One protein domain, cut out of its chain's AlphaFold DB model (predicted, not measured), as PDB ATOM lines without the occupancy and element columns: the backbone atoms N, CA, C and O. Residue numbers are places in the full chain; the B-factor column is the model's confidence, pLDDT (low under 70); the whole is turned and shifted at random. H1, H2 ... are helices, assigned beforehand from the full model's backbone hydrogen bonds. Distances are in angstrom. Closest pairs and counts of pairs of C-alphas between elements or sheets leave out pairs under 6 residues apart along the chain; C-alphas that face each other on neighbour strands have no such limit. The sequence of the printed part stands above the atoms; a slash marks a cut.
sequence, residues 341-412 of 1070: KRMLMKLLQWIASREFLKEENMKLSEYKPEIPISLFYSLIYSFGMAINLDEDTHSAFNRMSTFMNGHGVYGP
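What this domain is: This is residues 341 to 412 of the 1070 residues of the protein "Ribosome biogenesis protein YTM1" of Wallemia mellicola (UniProt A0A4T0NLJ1). What is the shape? H1 ends about perpendicular at H4, the longest helix, with H2 and H3 near H4; residues 406 to 412 stick out. What builds it? The printed part has 72 residues, with helices H1, H2, H3, H4 in order and no named strand: all helix. It is compact, radius of gyration of the C-alphas 11.8 A, spans 35 by 23 by 23 A.

How they stand to each other: What touches H4, residues 393 to 406? H1, residues 341 to 352, touches it with residues 351 to 352 alone, about perpendicular at 89 degrees; C-alphas 352 and 401 are closest, 5.0 A. H2, residues 355 to 358, only just touches residues 394 to 397 alone, with 3 pairs of C-alphas within 8 A, closest 357 and 394. What of H3, residues 373 to 382? It is close to H4 but not clearly touching; C-alphas 380 and 396 are closest, 7.3 A. Every O i to N i+4 pair is within hydrogen-bond range in H1, H3, H4; H2 is too short.

Where its parts are: Where does H1 begin? C-alpha 341 is at (211.197, 175.524, 136.825). Where does H4 end? C-alpha 406 is at (192.781, 186.155, 141.915), 20.0 A from C-alpha 393.

The domain as a whole: Which link is long? H2 to H3. Is confidence low? Residue 408 is under 70; the printed part has no cut.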
ATOM      1  N   LYS A 341     212.249 175.553 135.785       81.75
ATOM      2  CA  LYS A 341     211.197 175.524 136.825       81.75
ATOM      3  C   LYS A 341     211.606 176.260 138.110       81.75
ATOM      4  O   LYS A 341     210.764 176.900 138.737       81.75
ATOM      5  N   ARG A 342     212.882 176.202 138.519       82.38
ATOM      6  CA  ARG A 342     213.383 176.928 139.708       82.38
ATOM      7  C   ARG A 342     213.547 178.425 139.454       82.38
ATOM      8  O   ARG A 342     213.292 179.206 140.365       82.38
ATOM      9  N   MET A 343     213.970 178.817 138.252       83.44
ATOM     10  CA  MET A 343     214.094 180.225 137.852       83.44
ATOM     11  C   MET A 343     212.711 180.871 137.683       83.44
ATOM     12  O   MET A 343     212.449 181.913 138.274       83.44
ATOM     13  N   LEU A 344     211.781 180.184 137.013       83.81
ATOM     14  CA  LEU A 344     210.379 180.587 136.888       83.81
ATOM     15  C   LEU A 344     209.703 180.757 138.257       83.81
ATOM     16  O   LEU A 344     209.018 181.748 138.482       83.81
ATOM     17  N   MET A 345     209.931 179.833 139.201       83.12
ATOM     18  CA  MET A 345     209.380 179.948 140.557       83.12
ATOM     19  C   MET A 345     209.877 181.203 141.290       83.12
ATOM     20  O   MET A 345     209.086 181.832 141.986       83.12
ATOM     21  N   LYS A 346     211.153 181.589 141.125       85.19
ATOM     22  CA  LYS A 346     211.677 182.844 141.688       85.19
ATOM     23  C   LYS A 346     211.014 184.066 141.054       85.19
ATOM     24  O   LYS A 346     210.564 184.940 141.785       85.19
ATOM     25  N   LEU A 347     210.927 184.098 139.721       85.88
ATOM     26  CA  LEU A 347     210.306 185.197 138.978       85.88
ATOM     27  C   LEU A 347     208.846 185.402 139.409       85.88
ATOM     28  O   LEU A 347     208.453 186.512 139.749       85.88
ATOM     29  N   LEU A 348     208.057 184.326 139.484       85.06
ATOM     30  CA  LEU A 348     206.660 184.399 139.923       85.06
ATOM     31  C   LEU A 348     206.525 184.823 141.394       85.06
ATOM     32  O   LEU A 348     205.637 185.606 141.713       85.06
ATOM     33  N   GLN A 349     207.412 184.367 142.288       85.75
ATOM     34  CA  GLN A 349     207.420 184.816 143.689       85.75
ATOM     35  C   GLN A 349     207.729 186.314 143.822       85.75
ATOM     36  O   GLN A 349     207.080 186.990 144.614       85.75
ATOM     37  N   TRP A 350     208.665 186.824 143.024       87.88
ATOM     38  CA  TRP A 350     209.061 188.235 142.983       87.88
ATOM     39  C   TRP A 350     207.983 189.155 142.373       87.88
ATOM     40  O   TRP A 350     207.764 190.276 142.833       87.88
ATOM     41  N   ILE A 351     207.238 188.658 141.380       85.56
ATOM     42  CA  ILE A 351     206.063 189.351 140.828       85.56
ATOM     43  C   ILE A 351     204.896 189.334 141.834       85.56
ATOM     44  O   ILE A 351     204.220 190.346 142.028       85.56
ATOM     45  N   ALA A 352     204.677 188.215 142.533       83.44
ATOM     46  CA  ALA A 352     203.642 188.102 143.562       83.44
ATOM     47  C   ALA A 352     203.913 189.012 144.776       83.44
ATOM     48  O   ALA A 352     202.981 189.620 145.297       83.44
ATOM     49  N   SER A 353     205.175 189.176 145.194       84.12
ATOM     50  CA  SER A 353     205.571 190.105 146.269       84.12
ATOM     51  C   SER A 353     205.542 191.588 145.862       84.12
ATOM     52  O   SER A 353     205.775 192.450 146.712       84.12
ATOM     53  N   ARG A 354     205.263 191.898 144.583       83.69
ATOM     54  CA  ARG A 354     205.324 193.246 143.978       83.69
ATOM     55  C   ARG A 354     206.676 193.951 144.168       83.69
ATOM     56  O   ARG A 354     206.760 195.178 144.132       83.69
ATOM     57  N   GLU A 355     207.758 193.190 144.337       83.69
ATOM     58  CA  GLU A 355     209.097 193.750 144.554       83.69
ATOM     59  C   GLU A 355     209.674 194.444 143.315       83.69
ATOM     60  O   GLU A 355     210.505 195.339 143.468       83.69
ATOM     61  N   PHE A 356     209.174 194.107 142.121       82.06
ATOM     62  CA  PHE A 356     209.526 194.753 140.853       82.06
ATOM     63  C   PHE A 356     209.261 196.265 140.828       82.06
ATOM     64  O   PHE A 356     209.974 196.982 140.141       82.06
ATOM     65  N   LEU A 357     208.324 196.780 141.637       82.88
ATOM     66  CA  LEU A 357     208.049 198.222 141.749       82.88
ATOM     67  C   LEU A 357     209.238 199.043 142.290       82.88
ATOM     68  O   LEU A 357     209.180 200.271 142.296       82.88
ATOM     69  N   LYS A 358     210.290 198.380 142.789       83.06
ATOM     70  CA  LYS A 358     211.545 198.999 143.248       83.06
ATOM     71  C   LYS A 358     212.600 199.115 142.142       83.06
ATOM     72  O   LYS A 358     213.625 199.753 142.377       83.06
ATOM     73  N   GLU A 359     212.395 198.468 140.996       81.38
ATOM     74  CA  GLU A 359     213.288 198.550 139.838       81.38
ATOM     75  C   GLU A 359     212.872 199.691 138.897       81.38
ATOM     76  O   GLU A 359     211.824 200.318 139.056       81.38
ATOM     77  N   GLU A 360     213.743 200.016 137.944       81.56
ATOM     78  CA  GLU A 360     213.469 201.035 136.933       81.56
ATOM     79  C   GLU A 360     212.465 200.490 135.906       81.56
ATOM     80  O   GLU A 360     212.677 199.425 135.320       81.56
ATOM     81  N   ASN A 361     211.369 201.222 135.688       86.06
ATOM     82  CA  ASN A 361     210.374 200.853 134.686       86.06
ATOM     83  C   ASN A 361     210.992 200.975 133.285       86.06
ATOM     84  O   ASN A 361     211.500 202.033 132.915       86.06
ATOM     85  N   MET A 362     210.944 199.890 132.518       87.81
ATOM     86  CA  MET A 362     211.556 199.770 131.193       87.81
ATOM     87  C   MET A 362     210.610 199.025 130.253       87.81
ATOM     88  O   MET A 362     209.640 198.413 130.700       87.81
ATOM     89  N   LYS A 363     210.898 199.016 128.951       87.06
ATOM     90  CA  LYS A 363     210.105 198.231 127.997       87.06
ATOM     91  C   LYS A 363     210.375 196.734 128.119       87.06
ATOM     92  O   LYS A 363     211.511 196.311 128.343       87.06
ATOM     93  N   LEU A 364     209.357 195.912 127.860       84.62
ATOM     94  CA  LEU A 364     209.488 194.450 127.792       84.62
ATOM     95  C   LEU A 364     210.521 193.981 126.747       84.62
ATOM     96  O   LEU A 364     211.133 192.931 126.930       84.62
ATOM     97  N   SER A 365     210.746 194.758 125.684       84.25
ATOM     98  CA  SER A 365     211.794 194.526 124.673       84.25
ATOM     99  C   SER A 365     213.226 194.747 125.178       84.25
ATOM    100  O   SER A 365     214.165 194.170 124.626       84.25
ATOM    101  N   GLU A 366     213.411 195.565 126.215       84.75
ATOM    102  CA  GLU A 366     214.717 195.909 126.791       84.75
ATOM    103  C   GLU A 366     215.059 195.034 128.010       84.75
ATOM    104  O   GLU A 366     216.236 194.800 128.310       84.75
ATOM    105  N   TYR A 367     214.030 194.500 128.675       84.44
ATOM    106  CA  TYR A 367     214.155 193.607 129.819       84.44
ATOM    107  C   TYR A 367     214.840 192.279 129.456       84.44
ATOM    108  O   TYR A 367     214.495 191.603 128.487       84.44
ATOM    109  N   LYS A 368     215.807 191.863 130.282       83.19
ATOM    110  CA  LYS A 368     216.578 190.625 130.090       83.19
ATOM    111  C   LYS A 368     216.140 189.560 131.099       83.19
ATOM    112  O   LYS A 368     216.602 189.605 132.239       83.19
ATOM    113  N   PRO A 369     215.286 188.595 130.715       80.44
ATOM    114  CA  PRO A 369     214.804 187.576 131.640       80.44
ATOM    115  C   PRO A 369     215.911 186.600 132.065       80.44
ATOM    116  O   PRO A 369     216.739 186.182 131.256       80.44
ATOM    117  N   GLU A 370     215.875 186.151 133.326       81.06
ATOM    118  CA  GLU A 370     216.705 185.027 133.801       81.06
ATOM    119  C   GLU A 370     216.240 183.659 133.253       81.06
ATOM    120  O   GLU A 370     216.973 182.669 133.332       81.06
ATOM    121  N   ILE A 371     215.014 183.591 132.722       83.19
ATOM    122  CA  ILE A 371     214.404 182.399 132.113       83.19
ATOM    123  C   ILE A 371     214.573 182.398 130.579       83.19
ATOM    124  O   ILE A 371     214.800 183.456 129.991       83.19
ATOM    125  N   PRO A 372     214.444 181.239 129.897       83.81
ATOM    126  CA  PRO A 372     214.495 181.176 128.435       83.81
ATOM    127  C   PRO A 372     213.510 182.147 127.768       83.81
ATOM    128  O   PRO A 372     212.351 182.224 128.168       83.81
ATOM    129  N   ILE A 373     213.958 182.849 126.723       81.81
ATOM    130  CA  ILE A 373     213.193 183.934 126.078       81.81
ATOM    131  C   ILE A 373     211.837 183.446 125.537       81.81
ATOM    132  O   ILE A 373     210.840 184.141 125.702       81.81
ATOM    133  N   SER A 374     211.753 182.232 124.978       79.44
ATOM    134  CA  SER A 374     210.473 181.652 124.538       79.44
ATOM    135  C   SER A 374     209.490 181.438 125.694       79.44
ATOM    136  O   SER A 374     208.308 181.735 125.555       79.44
ATOM    137  N   LEU A 375     209.980 180.995 126.860       79.31
ATOM    138  CA  LEU A 375     209.177 180.822 128.074       79.31
ATOM    139  C   LEU A 375     208.785 182.168 128.708       79.31
ATOM    140  O   LEU A 375     207.745 182.267 129.349       79.31
ATOM    141  N   PHE A 376     209.606 183.207 128.537       84.88
ATOM    142  CA  PHE A 376     209.275 184.568 128.958       84.88
ATOM    143  C   PHE A 376     208.171 185.168 128.083       84.88
ATOM    144  O   PHE A 376     207.182 185.670 128.607       84.88
ATOM    145  N   TYR A 377     208.297 185.060 126.759       83.38
ATOM    146  CA  TYR A 377     207.292 185.558 125.824       83.38
ATOM    147  C   TYR A 377     205.971 184.797 125.928       83.38
ATOM    148  O   TYR A 377     204.921 185.434 125.941       83.38
ATOM    149  N   SER A 378     205.990 183.468 126.081       78.31
ATOM    150  CA  SER A 378     204.754 182.715 126.308       78.31
ATOM    151  C   SER A 378     204.033 183.190 127.568       78.31
ATOM    152  O   SER A 378     202.847 183.510 127.506       78.31
ATOM    153  N   LEU A 379     204.758 183.347 128.680       81.56
ATOM    154  CA  LEU A 379     204.239 183.890 129.935       81.56
ATOM    155  C   LEU A 379     203.672 185.312 129.759       81.56
ATOM    156  O   LEU A 379     202.575 185.586 130.232       81.56
ATOM    157  N   ILE A 380     204.369 186.206 129.055       85.31
ATOM    158  CA  ILE A 380     203.927 187.593 128.833       85.31
ATOM    159  C   ILE A 380     202.658 187.670 127.984       85.31
ATOM    160  O   ILE A 380     201.729 188.379 128.360       85.31
ATOM    161  N   TYR A 381     202.583 186.955 126.863       83.44
ATOM    162  CA  TYR A 381     201.434 187.075 125.958       83.44
ATOM    163  C   TYR A 381     200.188 186.342 126.469       83.44
ATOM    164  O   TYR A 381     199.073 186.796 126.217       83.44
ATOM    165  N   SER A 382     200.363 185.242 127.212       77.06
ATOM    166  CA  SER A 382     199.248 184.395 127.671       77.06
ATOM    167  C   SER A 382     198.868 184.559 129.148       77.06
ATOM    168  O   SER A 382     197.729 184.279 129.507       77.06
ATOM    169  N   PHE A 383     199.780 185.035 130.005       77.94
ATOM    170  CA  PHE A 383     199.511 185.317 131.423       77.94
ATOM    171  C   PHE A 383     199.733 186.794 131.788       77.94
ATOM    172  O   PHE A 383     199.015 187.326 132.620       77.94
ATOM    173  N   GLY A 384     200.666 187.499 131.143       76.19
ATOM    174  CA  GLY A 384     200.747 188.965 131.208       76.19
ATOM    175  C   GLY A 384     199.729 189.678 130.311       76.19
ATOM    176  O   GLY A 384     199.488 190.872 130.494       76.19
ATOM    177  N   MET A 385     199.115 188.951 129.367       81.38
ATOM    178  CA  MET A 385     198.109 189.449 128.423       81.38
ATOM    179  C   MET A 385     198.551 190.709 127.648       81.38
ATOM    180  O   MET A 385     197.727 191.551 127.294       81.38
ATOM    181  N   ALA A 386     199.859 190.847 127.405       83.25
ATOM    182  CA  ALA A 386     200.440 191.986 126.697       83.25
ATOM    183  C   ALA A 386     200.104 191.969 125.197       83.25
ATOM    184  O   ALA A 386     199.933 190.905 124.598       83.25
ATOM    185  N   ILE A 387     200.066 193.149 124.579       80.38
ATOM    186  CA  ILE A 387     199.831 193.310 123.134       80.38
ATOM    187  C   ILE A 387     201.125 193.109 122.331       80.38
ATOM    188  O   ILE A 387     201.120 192.461 121.285       80.38
ATOM    189  N   ASN A 388     202.242 193.663 122.805       83.12
ATOM    190  CA  ASN A 388     203.546 193.642 122.141       83.12
ATOM    191  C   ASN A 388     204.682 193.882 123.164       83.12
ATOM    192  O   ASN A 388     204.434 194.030 124.358       83.12
ATOM    193  N   LEU A 389     205.938 193.913 122.702       83.81
ATOM    194  CA  LEU A 389     207.116 194.160 123.555       83.81
ATOM    195  C   LEU A 389     207.413 195.654 123.808       83.81
ATOM    196  O   LEU A 389     208.425 195.977 124.435       83.81
ATOM    197  N   ASP A 390     206.582 196.566 123.296       83.31
ATOM    198  CA  ASP A 390     206.710 198.006 123.551       83.31
ATOM    199  C   ASP A 390     206.049 198.435 124.868       83.31
ATOM    200  O   ASP A 390     206.276 199.560 125.310       83.31
ATOM    201  N   GLU A 391     205.271 197.550 125.497       82.25
ATOM    202  CA  GLU A 391     204.650 197.778 126.799       82.25
ATOM    203  C   GLU A 391     205.672 197.790 127.961       82.25
ATOM    204  O   GLU A 391     206.688 197.087 127.951       82.25
ATOM    205  N   ASP A 392     205.364 198.594 128.980       85.19
ATOM    206  CA  ASP A 392     206.108 198.758 130.231       85.19
ATOM    207  C   ASP A 392     206.111 197.490 131.107       85.19
ATOM    208  O   ASP A 392     205.064 196.892 131.391       85.19
ATOM    209  N   THR A 393     207.280 197.128 131.646       85.19
ATOM    210  CA  THR A 393     207.443 195.976 132.551       85.19
ATOM    211  C   THR A 393     206.575 196.088 133.800       85.19
ATOM    212  O   THR A 393     205.998 195.086 134.227       85.19
ATOM    213  N   HIS A 394     206.427 197.289 134.373       87.38
ATOM    214  CA  HIS A 394     205.592 197.491 135.560       87.38
ATOM    215  C   HIS A 394     204.118 197.182 135.280       87.38
ATOM    216  O   HIS A 394     203.473 196.548 136.112       87.38
ATOM    217  N   SER A 395     203.594 197.574 134.114       82.19
ATOM    218  CA  SER A 395     202.205 197.311 133.706       82.19
ATOM    219  C   SER A 395     201.938 195.804 133.613       82.19
ATOM    220  O   SER A 395     201.080 195.262 134.322       82.19
ATOM    221  N   ALA A 396     202.756 195.100 132.825       82.75
ATOM    222  CA  ALA A 396     202.612 193.664 132.605       82.75
ATOM    223  C   ALA A 396     202.795 192.841 133.893       82.75
ATOM    224  O   ALA A 396     201.986 191.956 134.184       82.75
ATOM    225  N   PHE A 397     203.809 193.142 134.715       87.75
ATOM    226  CA  PHE A 397     204.025 192.428 135.979       87.75
ATOM    227  C   PHE A 397     202.947 192.738 137.025       87.75
ATOM    228  O   PHE A 397     202.577 191.846 137.791       87.75
ATOM    229  N   ASN A 398     202.376 193.947 137.040       84.38
ATOM    230  CA  ASN A 398     201.268 194.260 137.941       84.38
ATOM    231  C   ASN A 398     200.010 193.462 137.563       84.38
ATOM    232  O   ASN A 398     199.416 192.855 138.449       84.38
ATOM    233  N   ARG A 399     199.672 193.324 136.269       81.75
ATOM    234  CA  ARG A 399     198.598 192.407 135.825       81.75
ATOM    235  C   ARG A 399     198.863 190.956 136.218       81.75
ATOM    236  O   ARG A 399     197.992 190.317 136.797       81.75
ATOM    237  N   MET A 400     200.077 190.448 135.999       84.69
ATOM    238  CA  MET A 400     200.440 189.087 136.423       84.69
ATOM    239  C   MET A 400     200.307 188.887 137.943       84.69
ATOM    240  O   MET A 400     199.859 187.832 138.388       84.69
ATOM    241  N   SER A 401     200.668 189.895 138.746       84.56
ATOM    242  CA  SER A 401     200.467 189.910 140.203       84.56
ATOM    243  C   SER A 401     198.974 189.825 140.554       84.56
ATOM    244  O   SER A 401     198.567 188.947 141.313       84.56
ATOM    245  N   THR A 402     198.145 190.665 139.928       78.50
ATOM    246  CA  THR A 402     196.676 190.674 140.050       78.50
ATOM    247  C   THR A 402     196.065 189.308 139.695       78.50
ATOM    248  O   THR A 402     195.263 188.770 140.459       78.50
ATOM    249  N   PHE A 403     196.493 188.681 138.592       80.88
ATOM    250  CA  PHE A 403     195.992 187.370 138.155       80.88
ATOM    251  C   PHE A 403     196.397 186.241 139.114       80.88
ATOM    252  O   PHE A 403     195.590 185.358 139.405       80.88
ATOM    253  N   MET A 404     197.622 186.275 139.658       78.56
ATOM    254  CA  MET A 404     198.054 185.327 140.694       78.56
ATOM    255  C   MET A 404     197.279 185.502 142.006       78.56
ATOM    256  O   MET A 404     196.960 184.504 142.645       78.56
ATOM    257  N   ASN A 405     196.943 186.738 142.389       78.00
ATOM    258  CA  ASN A 405     196.145 187.026 143.586       78.00
ATOM    259  C   ASN A 405     194.672 186.607 143.438       78.00
ATOM    260  O   ASN A 405     194.034 186.258 144.432       78.00
ATOM    261  N   GLY A 406     194.131 186.639 142.215       74.25
ATOM    262  CA  GLY A 406     192.781 186.155 141.915       74.25
ATOM    263  C   GLY A 406     192.667 184.635 141.752       74.25
ATOM    264  O   GLY A 406     191.572 184.077 141.843       74.25
ATOM    265  N   HIS A 407     193.786 183.940 141.546       76.94
ATOM    266  CA  HIS A 407     193.814 182.484 141.411       76.94
ATOM    267  C   HIS A 407     193.461 181.791 142.735       76.94
ATOM    268  O   HIS A 407     193.999 182.116 143.792       76.94
ATOM    269  N   GLY A 408     192.547 180.819 142.695       69.12
ATOM    270  CA  GLY A 408     192.075 180.117 143.891       69.12
ATOM    271  C   GLY A 408     191.022 180.863 144.722       69.12
ATOM    272  O   GLY A 408     190.642 180.357 145.777       69.12
ATOM    273  N   VAL A 409     190.521 182.027 144.280       72.25
ATOM    274  CA  VAL A 409     189.435 182.737 144.986       72.25
ATOM    275  C   VAL A 409     188.096 182.012 144.819       72.25
ATOM    276  O   VAL A 409     187.428 181.756 145.819       72.25
ATOM    277  N   TYR A 410     187.740 181.653 143.579       72.50
ATOM    278  CA  TYR A 410     186.510 180.918 143.234       72.50
ATOM    279  C   TYR A 410     186.768 179.568 142.543       72.50
ATOM    280  O   TYR A 410     185.844 178.778 142.371       72.50
ATOM    281  N   GLY A 411     188.012 179.275 142.153       74.19
ATOM    282  CA  GLY A 411     188.361 178.043 141.449       74.19
ATOM    283  C   GLY A 411     189.785 178.057 140.881       74.19
ATOM    284  O   GLY A 411     190.597 178.890 141.284       74.19
ATOM    285  N   PRO A 412     190.109 177.146 139.943       72.69
ATOM    286  CA  PRO A 412     191.438 177.011 139.338       72.69
ATOM    287  C   PRO A 412     191.716 178.027 138.209       72.69
ATOM    288  O   PRO A 412     192.579 177.781 137.369       72.69
TER     289      PRO A 412